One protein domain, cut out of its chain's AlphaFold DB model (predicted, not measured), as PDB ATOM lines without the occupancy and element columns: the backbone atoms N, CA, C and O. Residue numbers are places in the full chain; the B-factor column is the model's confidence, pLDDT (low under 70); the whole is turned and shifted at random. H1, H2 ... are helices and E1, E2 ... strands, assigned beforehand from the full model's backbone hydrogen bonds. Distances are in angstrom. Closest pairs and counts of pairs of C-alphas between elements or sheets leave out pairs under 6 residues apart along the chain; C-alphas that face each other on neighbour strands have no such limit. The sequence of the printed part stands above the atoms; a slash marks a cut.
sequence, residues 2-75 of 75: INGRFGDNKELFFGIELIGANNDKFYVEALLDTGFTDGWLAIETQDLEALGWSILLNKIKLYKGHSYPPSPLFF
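Overview. This is residues 2 to 75 of the 75 residues of an uncharacterized protein of Calothrix sp. NIES-4071 (UniProt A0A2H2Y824). With little regular structure, this is a small body of a three-strand meander, each strand the antiparallel neighbour of the one before, grazed by the short helix H1; a long tail, residues 55 to 75, sticks out and makes the length. The printed part has 74 residues, only 26 in named elements, in the order E1, E2, E3, H1, of mixed class. It is extended, with a radius of gyration of the C-alphas of 17.8 A, spanning 64 by 34 by 21 A.

Arrangement. E1, residues 4 to 6, and E2, residues 12 to 19, form a hairpin; N 5 and O 13 are 2.8 A apart, within hydrogen-bond range. E2 and E3, residues 25 to 32, form another, with N 18 and O 26 at 2.8 A. E3 bends by 54 degrees at residue 29. H1, residues 45 to 51, only grazes the sheet, with residues 47 to 51; every O i to N i+4 pair in it is within hydrogen-bond range.

Along the chain. E1, 7.1 A long, begins at C-alpha 4 (-103.999, 34.157, 49.603). E2 measures 21.9 A and E3 20.3 A. H1, 9.8 A long, ends at C-alpha 51 (-88.399, 33.535, 32.691).

Size, cuts and confidence. The printed part has no cut. The link from E3 to H1 is long, 12 residues. pLDDT is under 70 at residue 37 and residues 57 to 75.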
ATOM      1  N   ILE A   2    -107.711  28.881  45.273       83.56
ATOM      2  CA  ILE A   2    -106.458  29.625  45.476       83.56
ATOM      3  C   ILE A   2    -106.440  30.129  46.923       83.56
ATOM      4  O   ILE A   2    -107.457  30.628  47.400       83.56
ATOM      5  N   ASN A   3    -105.304  29.971  47.603       90.25
ATOM      6  CA  ASN A   3    -105.061  30.547  48.923       90.25
ATOM      7  C   ASN A   3    -104.297  31.864  48.762       90.25
ATOM      8  O   ASN A   3    -103.400  31.967  47.925       90.25
ATOM      9  N   GLY A   4    -104.643  32.850  49.582       93.12
ATOM     10  CA  GLY A   4    -103.999  34.157  49.603       93.12
ATOM     11  C   GLY A   4    -104.018  34.765  51.000       93.12
ATOM     12  O   GLY A   4    -104.614  34.203  51.923       93.12
ATOM     13  N   ARG A   5    -103.364  35.914  51.152       95.56
ATOM     14  CA  ARG A   5    -103.298  36.682  52.398       95.56
ATOM     15  C   ARG A   5    -103.585  38.153  52.136       95.56
ATOM     16  O   ARG A   5    -103.265  38.673  51.071       95.56
ATOM     17  N   PHE A   6    -104.138  38.826  53.137       95.56
ATOM     18  CA  PHE A   6    -104.214  40.280  53.131       95.56
ATOM     19  C   PHE A   6    -102.931  40.875  53.719       95.56
ATOM     20  O   PHE A   6    -102.416  40.365  54.714       95.56
ATOM     21  N   GLY A   7    -102.405  41.920  53.084       92.56
ATOM     22  CA  GLY A   7    -101.353  42.768  53.641       92.56
ATOM     23  C   GLY A   7    -101.912  43.870  54.545       92.56
ATOM     24  O   GLY A   7    -103.126  44.078  54.619       92.56
ATOM     25  N   ASP A   8    -101.017  44.620  55.187       94.31
ATOM     26  CA  ASP A   8    -101.379  45.686  56.133       94.31
ATOM     27  C   ASP A   8    -102.186  46.819  55.473       94.31
ATOM     28  O   ASP A   8    -103.041  47.438  56.106       94.31
ATOM     29  N   ASN A   9    -101.992  47.031  54.168       90.38
ATOM     30  CA  ASN A   9    -102.696  48.049  53.386       90.38
ATOM     31  C   ASN A   9    -103.941  47.512  52.659       90.38
ATOM     32  O   ASN A   9    -104.377  48.097  51.670       90.38
ATOM     33  N   LYS A  10    -104.530  46.401  53.132       88.31
ATOM     34  CA  LYS A  10    -105.672  45.709  52.487       88.31
ATOM     35  C   LYS A  10    -105.377  45.205  51.068       88.31
ATOM     36  O   LYS A  10    -106.289  44.928  50.294       88.31
ATOM     37  N   GLU A  11    -104.100  45.064  50.756       93.12
ATOM     38  CA  GLU A  11    -103.584  44.412  49.561       93.12
ATOM     39  C   GLU A  11    -103.926  42.921  49.592       93.12
ATOM     40  O   GLU A  11    -103.828  42.301  50.651       93.12
ATOM     41  N   LEU A  12    -104.308  42.331  48.457       93.75
ATOM     42  CA  LEU A  12    -104.527  40.888  48.353       93.75
ATOM     43  C   LEU A  12    -103.341  40.238  47.645       93.75
ATOM     44  O   LEU A  12    -103.150  40.426  46.446       93.75
ATOM     45  N   PHE A  13    -102.589  39.436  48.391       95.06
ATOM     46  CA  PHE A  13    -101.479  38.647  47.879       95.06
ATOM     47  C   PHE A  13    -101.901  37.196  47.673       95.06
ATOM     48  O   PHE A  13    -102.588  36.616  48.520       95.06
ATOM     49  N   PHE A  14    -101.489  36.591  46.567       95.50
ATOM     50  CA  PHE A  14    -101.759  35.186  46.275       95.50
ATOM     51  C   PHE A  14    -100.660  34.599  45.394       95.50
ATOM     52  O   PHE A  14    -100.037  35.297  44.598       95.50
ATOM     53  N   GLY A  15    -100.404  33.303  45.550       94.56
ATOM     54  CA  GLY A  15     -99.379  32.630  44.763       94.56
ATOM     55  C   GLY A  15     -99.852  32.299  43.348       94.56
ATOM     56  O   GLY A  15    -100.962  31.789  43.166       94.56
ATOM     57  N   ILE A  16     -98.987  32.540  42.367       93.38
ATOM     58  CA  ILE A  16     -99.167  32.158  40.963       93.38
ATOM     59  C   ILE A  16     -97.971  31.325  40.489       93.38
ATOM     60  O   ILE A  16     -96.868  31.448  41.018       93.38
ATOM     61  N   GLU A  17     -98.190  30.467  39.491       94.69
ATOM     62  CA  GLU A  17     -97.117  29.748  38.793       94.69
ATOM     63  C   GLU A  17     -96.870  30.431  37.441       94.69
ATOM     64  O   GLU A  17     -97.778  30.520  36.614       94.69
ATOM     65  N   LEU A  18     -95.647  30.914  37.225       94.69
ATOM     66  CA  LEU A  18     -95.176  31.422  35.941       94.69
ATOM     67  C   LEU A  18     -94.381  30.324  35.234       94.69
ATOM     68  O   LEU A  18     -93.533  29.671  35.844       94.69
ATOM     69  N   ILE A  19     -94.662  30.114  33.948       95.44
ATOM     70  CA  ILE A  19     -94.005  29.090  33.130       95.44
ATOM     71  C   ILE A  19     -92.992  29.778  32.214       95.44
ATOM     72  O   ILE A  19     -93.377  30.558  31.342       95.44
ATOM     73  N   GLY A  20     -91.708  29.497  32.423       95.12
ATOM     74  CA  GLY A  20     -90.605  30.027  31.624       95.12
ATOM     75  C   GLY A  20     -90.541  29.429  30.215       95.12
ATOM     76  O   GLY A  20     -91.161  28.407  29.915       95.12
ATOM     77  N   ALA A  21     -89.755  30.048  29.331       95.88
ATOM     78  CA  ALA A  21     -89.617  29.627  27.931       95.88
ATOM     79  C   ALA A  21     -89.019  28.216  27.755       95.88
ATOM     80  O   ALA A  21     -89.245  27.562  26.738       95.88
ATOM     81  N   ASN A  22     -88.279  27.734  28.752       94.75
ATOM     82  CA  ASN A  22     -87.715  26.386  28.828       94.75
ATOM     83  C   ASN A  22     -88.598  25.399  29.619       94.75
ATOM     84  O   ASN A  22     -88.146  24.297  29.923       94.75
ATOM     85  N   ASN A  23     -89.851  25.770  29.920       94.81
ATOM     86  CA  ASN A  23     -90.804  24.998  30.720       94.81
ATOM     87  C   ASN A  23     -90.444  24.882  32.218       94.81
ATOM     88  O   ASN A  23     -91.030  24.059  32.928       94.81
ATOM     89  N   ASP A  24     -89.529  25.724  32.711       94.62
ATOM     90  CA  ASP A  24     -89.312  25.907  34.147       94.62
ATOM     91  C   ASP A  24     -90.547  26.539  34.799       94.62
ATOM     92  O   ASP A  24     -91.255  27.349  34.197       94.62
ATOM     93  N   LYS A  25     -90.817  26.157  36.048       95.06
ATOM     94  CA  LYS A  25     -91.969  26.624  36.826       95.06
ATOM     95  C   LYS A  25     -91.487  27.468  37.994       95.06
ATOM     96  O   LYS A  25     -90.767  26.970  38.859       95.06
ATOM     97  N   PHE A  26     -91.935  28.715  38.042       92.88
ATOM     98  CA  PHE A  26     -91.608  29.664  39.099       92.88
ATOM     99  C   PHE A  26     -92.861  29.967  39.909       92.88
ATOM    100  O   PHE A  26     -93.843  30.482  39.377       92.88
ATOM    101  N   TYR A  27     -92.836  29.639  41.199       93.31
ATOM    102  CA  TYR A  27     -93.907  30.012  42.114       93.31
ATOM    103  C   TYR A  27     -93.583  31.363  42.745       93.31
ATOM    104  O   TYR A  27     -92.579  31.485  43.446       93.31
ATOM    105  N   VAL A  28     -94.426  32.362  42.494       92.00
ATOM    106  CA  VAL A  28     -94.236  33.732  42.986       92.00
ATOM    107  C   VAL A  28     -95.490  34.229  43.689       92.00
ATOM    108  O   VAL A  28     -96.604  33.815  43.366       92.00
ATOM    109  N   GLU A  29     -95.319  35.122  44.660       93.25
ATOM    110  CA  GLU A  29     -96.432  35.816  45.300       93.25
ATOM    111  C   GLU A  29     -96.766  37.080  44.500       93.25
ATOM    112  O   GLU A  29     -95.915  37.946  44.316       93.25
ATOM    113  N   ALA A  30     -98.001  37.180  44.014       92.75
ATOM    114  CA  ALA A  30     -98.490  38.309  43.236       92.75
ATOM    115  C   ALA A  30     -99.469  39.159  44.051       92.75
ATOM    116  O   ALA A  30    -100.252  38.637  44.847       92.75
ATOM    117  N   LEU A  31     -99.445  40.469  43.810       93.62
ATOM    118  CA  LEU A  31    -100.418  41.428  44.325       93.62
ATOM    119  C   LEU A  31    -101.573  41.585  43.326       93.62
ATOM    120  O   LEU A  31    -101.341  41.876  42.153       93.62
ATOM    121  N   LEU A  32    -102.819  41.445  43.785       90.69
ATOM    122  CA  LEU A  32    -103.984  41.841  42.998       90.69
ATOM    123  C   LEU A  32    -104.117  43.368  43.005       90.69
ATOM    124  O   LEU A  32    -104.564  43.945  43.996       90.69
ATOM    125  N   ASP A  33    -103.800  44.003  41.881       87.94
ATOM    126  CA  ASP A  33    -104.054  45.427  41.669       87.94
ATOM    127  C   ASP A  33    -105.244  45.624  40.714       87.94
ATOM    128  O   ASP A  33    -105.144  45.439  39.501       87.94
ATOM    129  N   THR A  34    -106.402  46.000  41.267       84.31
ATOM    130  CA  THR A  34    -107.618  46.286  40.485       84.31
ATOM    131  C   THR A  34    -107.609  47.674  39.834       84.31
ATOM    132  O   THR A  34    -108.567  48.027  39.151       84.31
ATOM    133  N   GLY A  35    -106.574  48.485  40.070       83.31
ATOM    134  CA  GLY A  35    -106.373  49.796  39.453       83.31
ATOM    135  C   GLY A  35    -105.784  49.735  38.040       83.31
ATOM    136  O   GLY A  35    -105.811  50.742  37.331       83.31
ATOM    137  N   PHE A  36    -105.289  48.572  37.598       75.88
ATOM    138  CA  PHE A  36    -104.832  48.354  36.222       75.88
ATOM    139  C   PHE A  36    -106.019  48.118  35.281       75.88
ATOM    140  O   PHE A  36    -106.608  47.042  35.247       75.88
ATOM    141  N   THR A  37    -106.344  49.120  34.464       68.94
ATOM    142  CA  THR A  37    -107.525  49.104  33.584       68.94
ATOM    143  C   THR A  37    -107.458  48.064  32.463       68.94
ATOM    144  O   THR A  37    -108.487  47.558  32.028       68.94
ATOM    145  N   ASP A  38    -106.248  47.732  32.012       76.44
ATOM    146  CA  ASP A  38    -106.025  46.927  30.805       76.44
ATOM    147  C   ASP A  38    -105.550  45.490  31.112       76.44
ATOM    148  O   ASP A  38    -105.205  44.746  30.196       76.44
ATOM    149  N   GLY A  39    -105.520  45.085  32.390       74.25
ATOM    150  CA  GLY A  39    -105.188  43.708  32.788       74.25
ATOM    151  C   GLY A  39    -103.722  43.306  32.579       74.25
ATOM    152  O   GLY A  39    -103.433  42.137  32.330       74.25
ATOM    153  N   TRP A  40    -102.793  44.261  32.658       83.06
ATOM    154  CA  TRP A  40    -101.358  43.989  32.555       83.06
ATOM    155  C   TRP A  40    -100.804  43.307  33.808       83.06
ATOM    156  O   TRP A  40    -101.200  43.622  34.926       83.06
ATOM    157  N   LEU A  41     -99.813  42.434  33.609       87.31
ATOM    158  CA  LEU A  41     -98.946  41.943  34.676       87.31
ATOM    159  C   LEU A  41     -97.720  42.853  34.769       87.31
ATOM    160  O   LEU A  41     -96.884  42.866  33.864       87.31
ATOM    161  N   ALA A  42     -97.610  43.608  35.858       88.12
ATOM    162  CA  ALA A  42     -96.357  44.259  36.211       88.12
ATOM    163  C   ALA A  42     -95.408  43.213  36.814       88.12
ATOM    164  O   ALA A  42     -95.782  42.499  37.742       88.12
ATOM    165  N   ILE A  43     -94.196  43.120  36.275       89.50
ATOM    166  CA  ILE A  43     -93.156  42.190  36.721       89.50
ATOM    167  C   ILE A  43     -91.814  42.920  36.760       89.50
ATOM    168  O   ILE A  43     -91.591  43.860  35.991       89.50
ATOM    169  N   GLU A  44     -90.941  42.521  37.678       87.31
ATOM    170  CA  GLU A  44     -89.585  43.054  37.766       87.31
ATOM    171  C   GLU A  44     -88.733  42.545  36.580       87.31
ATOM    172  O   GLU A  44     -89.000  41.486  36.007       87.31
ATOM    173  N   THR A  45     -87.747  43.330  36.138       88.81
ATOM    174  CA  THR A  45     -86.996  43.020  34.908       88.81
ATOM    175  C   THR A  45     -86.094  41.792  35.070       88.81
ATOM    176  O   THR A  45     -85.983  41.008  34.134       88.81
ATOM    177  N   GLN A  46     -85.487  41.582  36.239       88.44
ATOM    178  CA  GLN A  46     -84.662  40.403  36.540       88.44
ATOM    179  C   GLN A  46     -85.514  39.129  36.560       88.44
ATOM    180  O   GLN A  46     -85.086  38.100  36.038       88.44
ATOM    181  N   ASP A  47     -86.742  39.198  37.084       89.12
ATOM    182  CA  ASP A  47     -87.685  38.073  37.021       89.12
ATOM    183  C   ASP A  47     -88.071  37.753  35.565       89.12
ATOM    184  O   ASP A  47     -88.127  36.588  35.168       89.12
ATOM    185  N   LEU A  48     -88.282  38.781  34.734       90.75
ATOM    186  CA  LEU A  48     -88.536  38.608  33.300       90.75
ATOM    187  C   LEU A  48     -87.347  37.953  32.574       90.75
ATOM    188  O   LEU A  48     -87.553  37.083  31.725       90.75
ATOM    189  N   GLU A  49     -86.117  38.346  32.913       90.50
ATOM    190  CA  GLU A  49     -84.892  37.728  32.392       90.50
ATOM    191  C   GLU A  49     -84.805  36.245  32.779       90.50
ATOM    192  O   GLU A  49     -84.522  35.408  31.920       90.50
ATOM    193  N   ALA A  50     -85.120  35.899  34.032       91.19
ATOM    194  CA  ALA A  50     -85.135  34.516  34.509       91.19
ATOM    195  C   ALA A  50     -86.190  33.647  33.799       91.19
ATOM    196  O   ALA A  50     -85.948  32.469  33.536       91.19
ATOM    197  N   LEU A  51     -87.340  34.225  33.439       94.62
ATOM    198  CA  LEU A  51     -88.399  33.535  32.691       94.62
ATOM    199  C   LEU A  51     -88.031  33.272  31.223       94.62
ATOM    200  O   LEU A  51     -88.638  32.410  30.578       94.62
ATOM    201  N   GLY A  52     -87.073  34.020  30.668       93.75
ATOM    202  CA  GLY A  52     -86.659  33.904  29.270       93.75
ATOM    203  C   GLY A  52     -87.759  34.270  28.265       93.75
ATOM    204  O   GLY A  52     -87.724  33.818  27.119       93.75
ATOM    205  N   TRP A  53     -88.769  35.040  28.678       91.44
ATOM    206  CA  TRP A  53     -89.863  35.448  27.799       91.44
ATOM    207  C   TRP A  53     -89.407  36.504  26.787       91.44
ATOM    208  O   TRP A  53     -88.785  37.508  27.131       91.44
ATOM    209  N   SER A  54     -89.771  36.305  25.521       84.00
ATOM    210  CA  SER A  54     -89.490  37.273  24.460       84.00
ATOM    211  C   SER A  54     -90.401  38.497  24.566       84.00
ATOM    212  O   SER A  54     -91.627  38.377  24.588       84.00
ATOM    213  N   ILE A  55     -89.814  39.694  24.531       78.38
ATOM    214  CA  ILE A  55     -90.562  40.954  24.452       78.38
ATOM    215  C   ILE A  55     -91.102  41.119  23.023       78.38
ATOM    216  O   ILE A  55     -90.339  41.341  22.085       78.38
ATOM    217  N   LEU A  56     -92.425  41.015  22.846       75.31
ATOM    218  CA  LEU A  56     -93.069  41.071  21.525       75.31
ATOM    219  C   LEU A  56     -93.411  42.497  21.044       75.31
ATOM    220  O   LEU A  56     -93.581  42.701  19.844       75.31
ATOM    221  N   LEU A  57     -93.503  43.499  21.930       66.81
ATOM    222  CA  LEU A  57     -93.925  44.865  21.579       66.81
ATOM    223  C   LEU A  57     -93.204  45.930  22.414       66.81
ATOM    224  O   LEU A  57     -93.190  45.860  23.636       66.81
ATOM    225  N   ASN A  58     -92.688  46.969  21.749       57.00
ATOM    226  CA  ASN A  58     -91.965  48.077  22.387       57.00
ATOM    227  C   ASN A  58     -92.713  49.428  22.322       57.00
ATOM    228  O   ASN A  58     -92.102  50.489  22.205       57.00
ATOM    229  N   LYS A  59     -94.053  49.425  22.339       57.03
ATOM    230  CA  LYS A  59     -94.853  50.665  22.390       57.03
ATOM    231  C   LYS A  59     -96.056  50.530  23.316       57.03
ATOM    232  O   LYS A  59     -97.194  50.468  22.866       57.03
ATOM    233  N   ILE A  60     -95.795  50.571  24.617       59.81
ATOM    234  CA  ILE A  60     -96.805  50.960  25.602       59.81
ATOM    235  C   ILE A  60     -96.488  52.407  25.984       59.81
ATOM    236  O   ILE A  60     -95.409  52.706  26.494       59.81
ATOM    237  N   LYS A  61     -97.397  53.343  25.682       57.72
ATOM    238  CA  LYS A  61     -97.312  54.707  26.220       57.72
ATOM    239  C   LYS A  61     -97.732  54.630  27.683       57.72
ATOM    240  O   LYS A  61     -98.920  54.624  27.983       57.72
ATOM    241  N   LEU A  62     -96.759  54.576  28.587       56.28
ATOM    242  CA  LEU A  62     -97.011  54.832  30.001       56.28
ATOM    243  C   LEU A  62     -97.463  56.289  30.136       56.28
ATOM    244  O   LEU A  62     -96.675  57.221  29.958       56.28
ATOM    245  N   TYR A  63     -98.746  56.496  30.414       52.97
ATOM    246  CA  TYR A  63     -99.246  57.805  30.803       52.97
ATOM    247  C   TYR A  63     -98.766  58.066  32.230       52.97
ATOM    248  O   TYR A  63     -99.281  57.486  33.182       52.97
ATOM    249  N   LYS A  64     -97.746  58.919  32.389       53.81
ATOM    250  CA  LYS A  64     -97.395  59.433  33.715       53.81
ATOM    251  C   LYS A  64     -98.613  60.174  34.265       53.81
ATOM    252  O   LYS A  64     -99.068  61.135  33.646       53.81
ATOM    253  N   GLY A  65     -99.124  59.722  35.409       47.75
ATOM    254  CA  GLY A  65    -100.150  60.441  36.155       47.75
ATOM    255  C   GLY A  65     -99.700  61.880  36.403       47.75
ATOM    256  O   GLY A  65     -98.542  62.123  36.749       47.75
ATOM    257  N   HIS A  66    -100.601  62.832  36.161       47.72
ATOM    258  CA  HIS A  66    -100.364  64.250  36.400       47.72
ATOM    259  C   HIS A  66     -99.893  64.469  37.843       47.72
ATOM    260  O   HIS A  66    -100.659  64.304  38.789       47.72
ATOM    261  N   SER A  67     -98.641  64.885  38.016       47.91
ATOM    262  CA  SER A  67     -98.220  65.570  39.232       47.91
ATOM    263  C   SER A  67     -98.993  66.885  39.292       47.91
ATOM    264  O   SER A  67     -98.725  67.787  38.495       47.91
ATOM    265  N   TYR A  68     -99.986  66.979  40.179       49.19
ATOM    266  CA  TYR A  68    -100.624  68.257  40.479       49.19
ATOM    267  C   TYR A  68     -99.525  69.245  40.903       49.19
ATOM    268  O   TYR A  68     -98.729  68.905  41.785       49.19
ATOM    269  N   PRO A  69     -99.423  70.438  40.286       54.88
ATOM    270  CA  PRO A  69     -98.546  71.468  40.822       54.88
ATOM    271  C   PRO A  69     -99.002  71.802  42.252       54.88
ATOM    272  O   PRO A  69    -100.205  71.720  42.531       54.88
ATOM    273  N   PRO A  70     -98.080  72.157  43.166       51.50
ATOM    274  CA  PRO A  70     -98.461  72.562  44.512       51.50
ATOM    275  C   PRO A  70     -99.484  73.695  44.407       51.50
ATOM    276  O   PRO A  70     -99.266  74.673  43.690       51.50
ATOM    277  N   SER A  71    -100.623  73.524  45.079       61.31
ATOM    278  CA  SER A  71    -101.683  74.527  45.146       61.31
ATOM    279  C   SER A  71    -101.076  75.874  45.543       61.31
ATOM    280  O   SER A  71    -100.369  75.915  46.557       61.31
ATOM    281  N   PRO A  72    -101.316  76.967  44.795       57.38
ATOM    282  CA  PRO A  72    -100.898  78.276  45.257       57.38
ATOM    283  C   PRO A  72    -101.628  78.541  46.572       57.38
ATOM    284  O   PRO A  72    -102.856  78.486  46.639       57.38
ATOM    285  N   LEU A  73    -100.844  78.745  47.630       58.12
ATOM    286  CA  LEU A  73    -101.317  79.238  48.913       58.12
ATOM    287  C   LEU A  73    -102.172  80.481  48.644       58.12
ATOM    288  O   LEU A  73    -101.664  81.488  48.150       58.12
ATOM    289  N   PHE A  74    -103.470  80.389  48.926       47.53
ATOM    290  CA  PHE A  74    -104.310  81.570  49.059       47.53
ATOM    291  C   PHE A  74    -103.857  82.290  50.335       47.53
ATOM    292  O   PHE A  74    -103.968  81.726  51.425       47.53
ATOM    293  N   PHE A  75    -103.281  83.482  50.166       54.44
ATOM    294  CA  PHE A  75    -103.137  84.477  51.230       54.44
ATOM    295  C   PHE A  75    -104.445  85.251  51.385       54.44
ATOM    296  O   PHE A  75    -105.088  85.515  50.340       54.44
TER     297      PHE A  75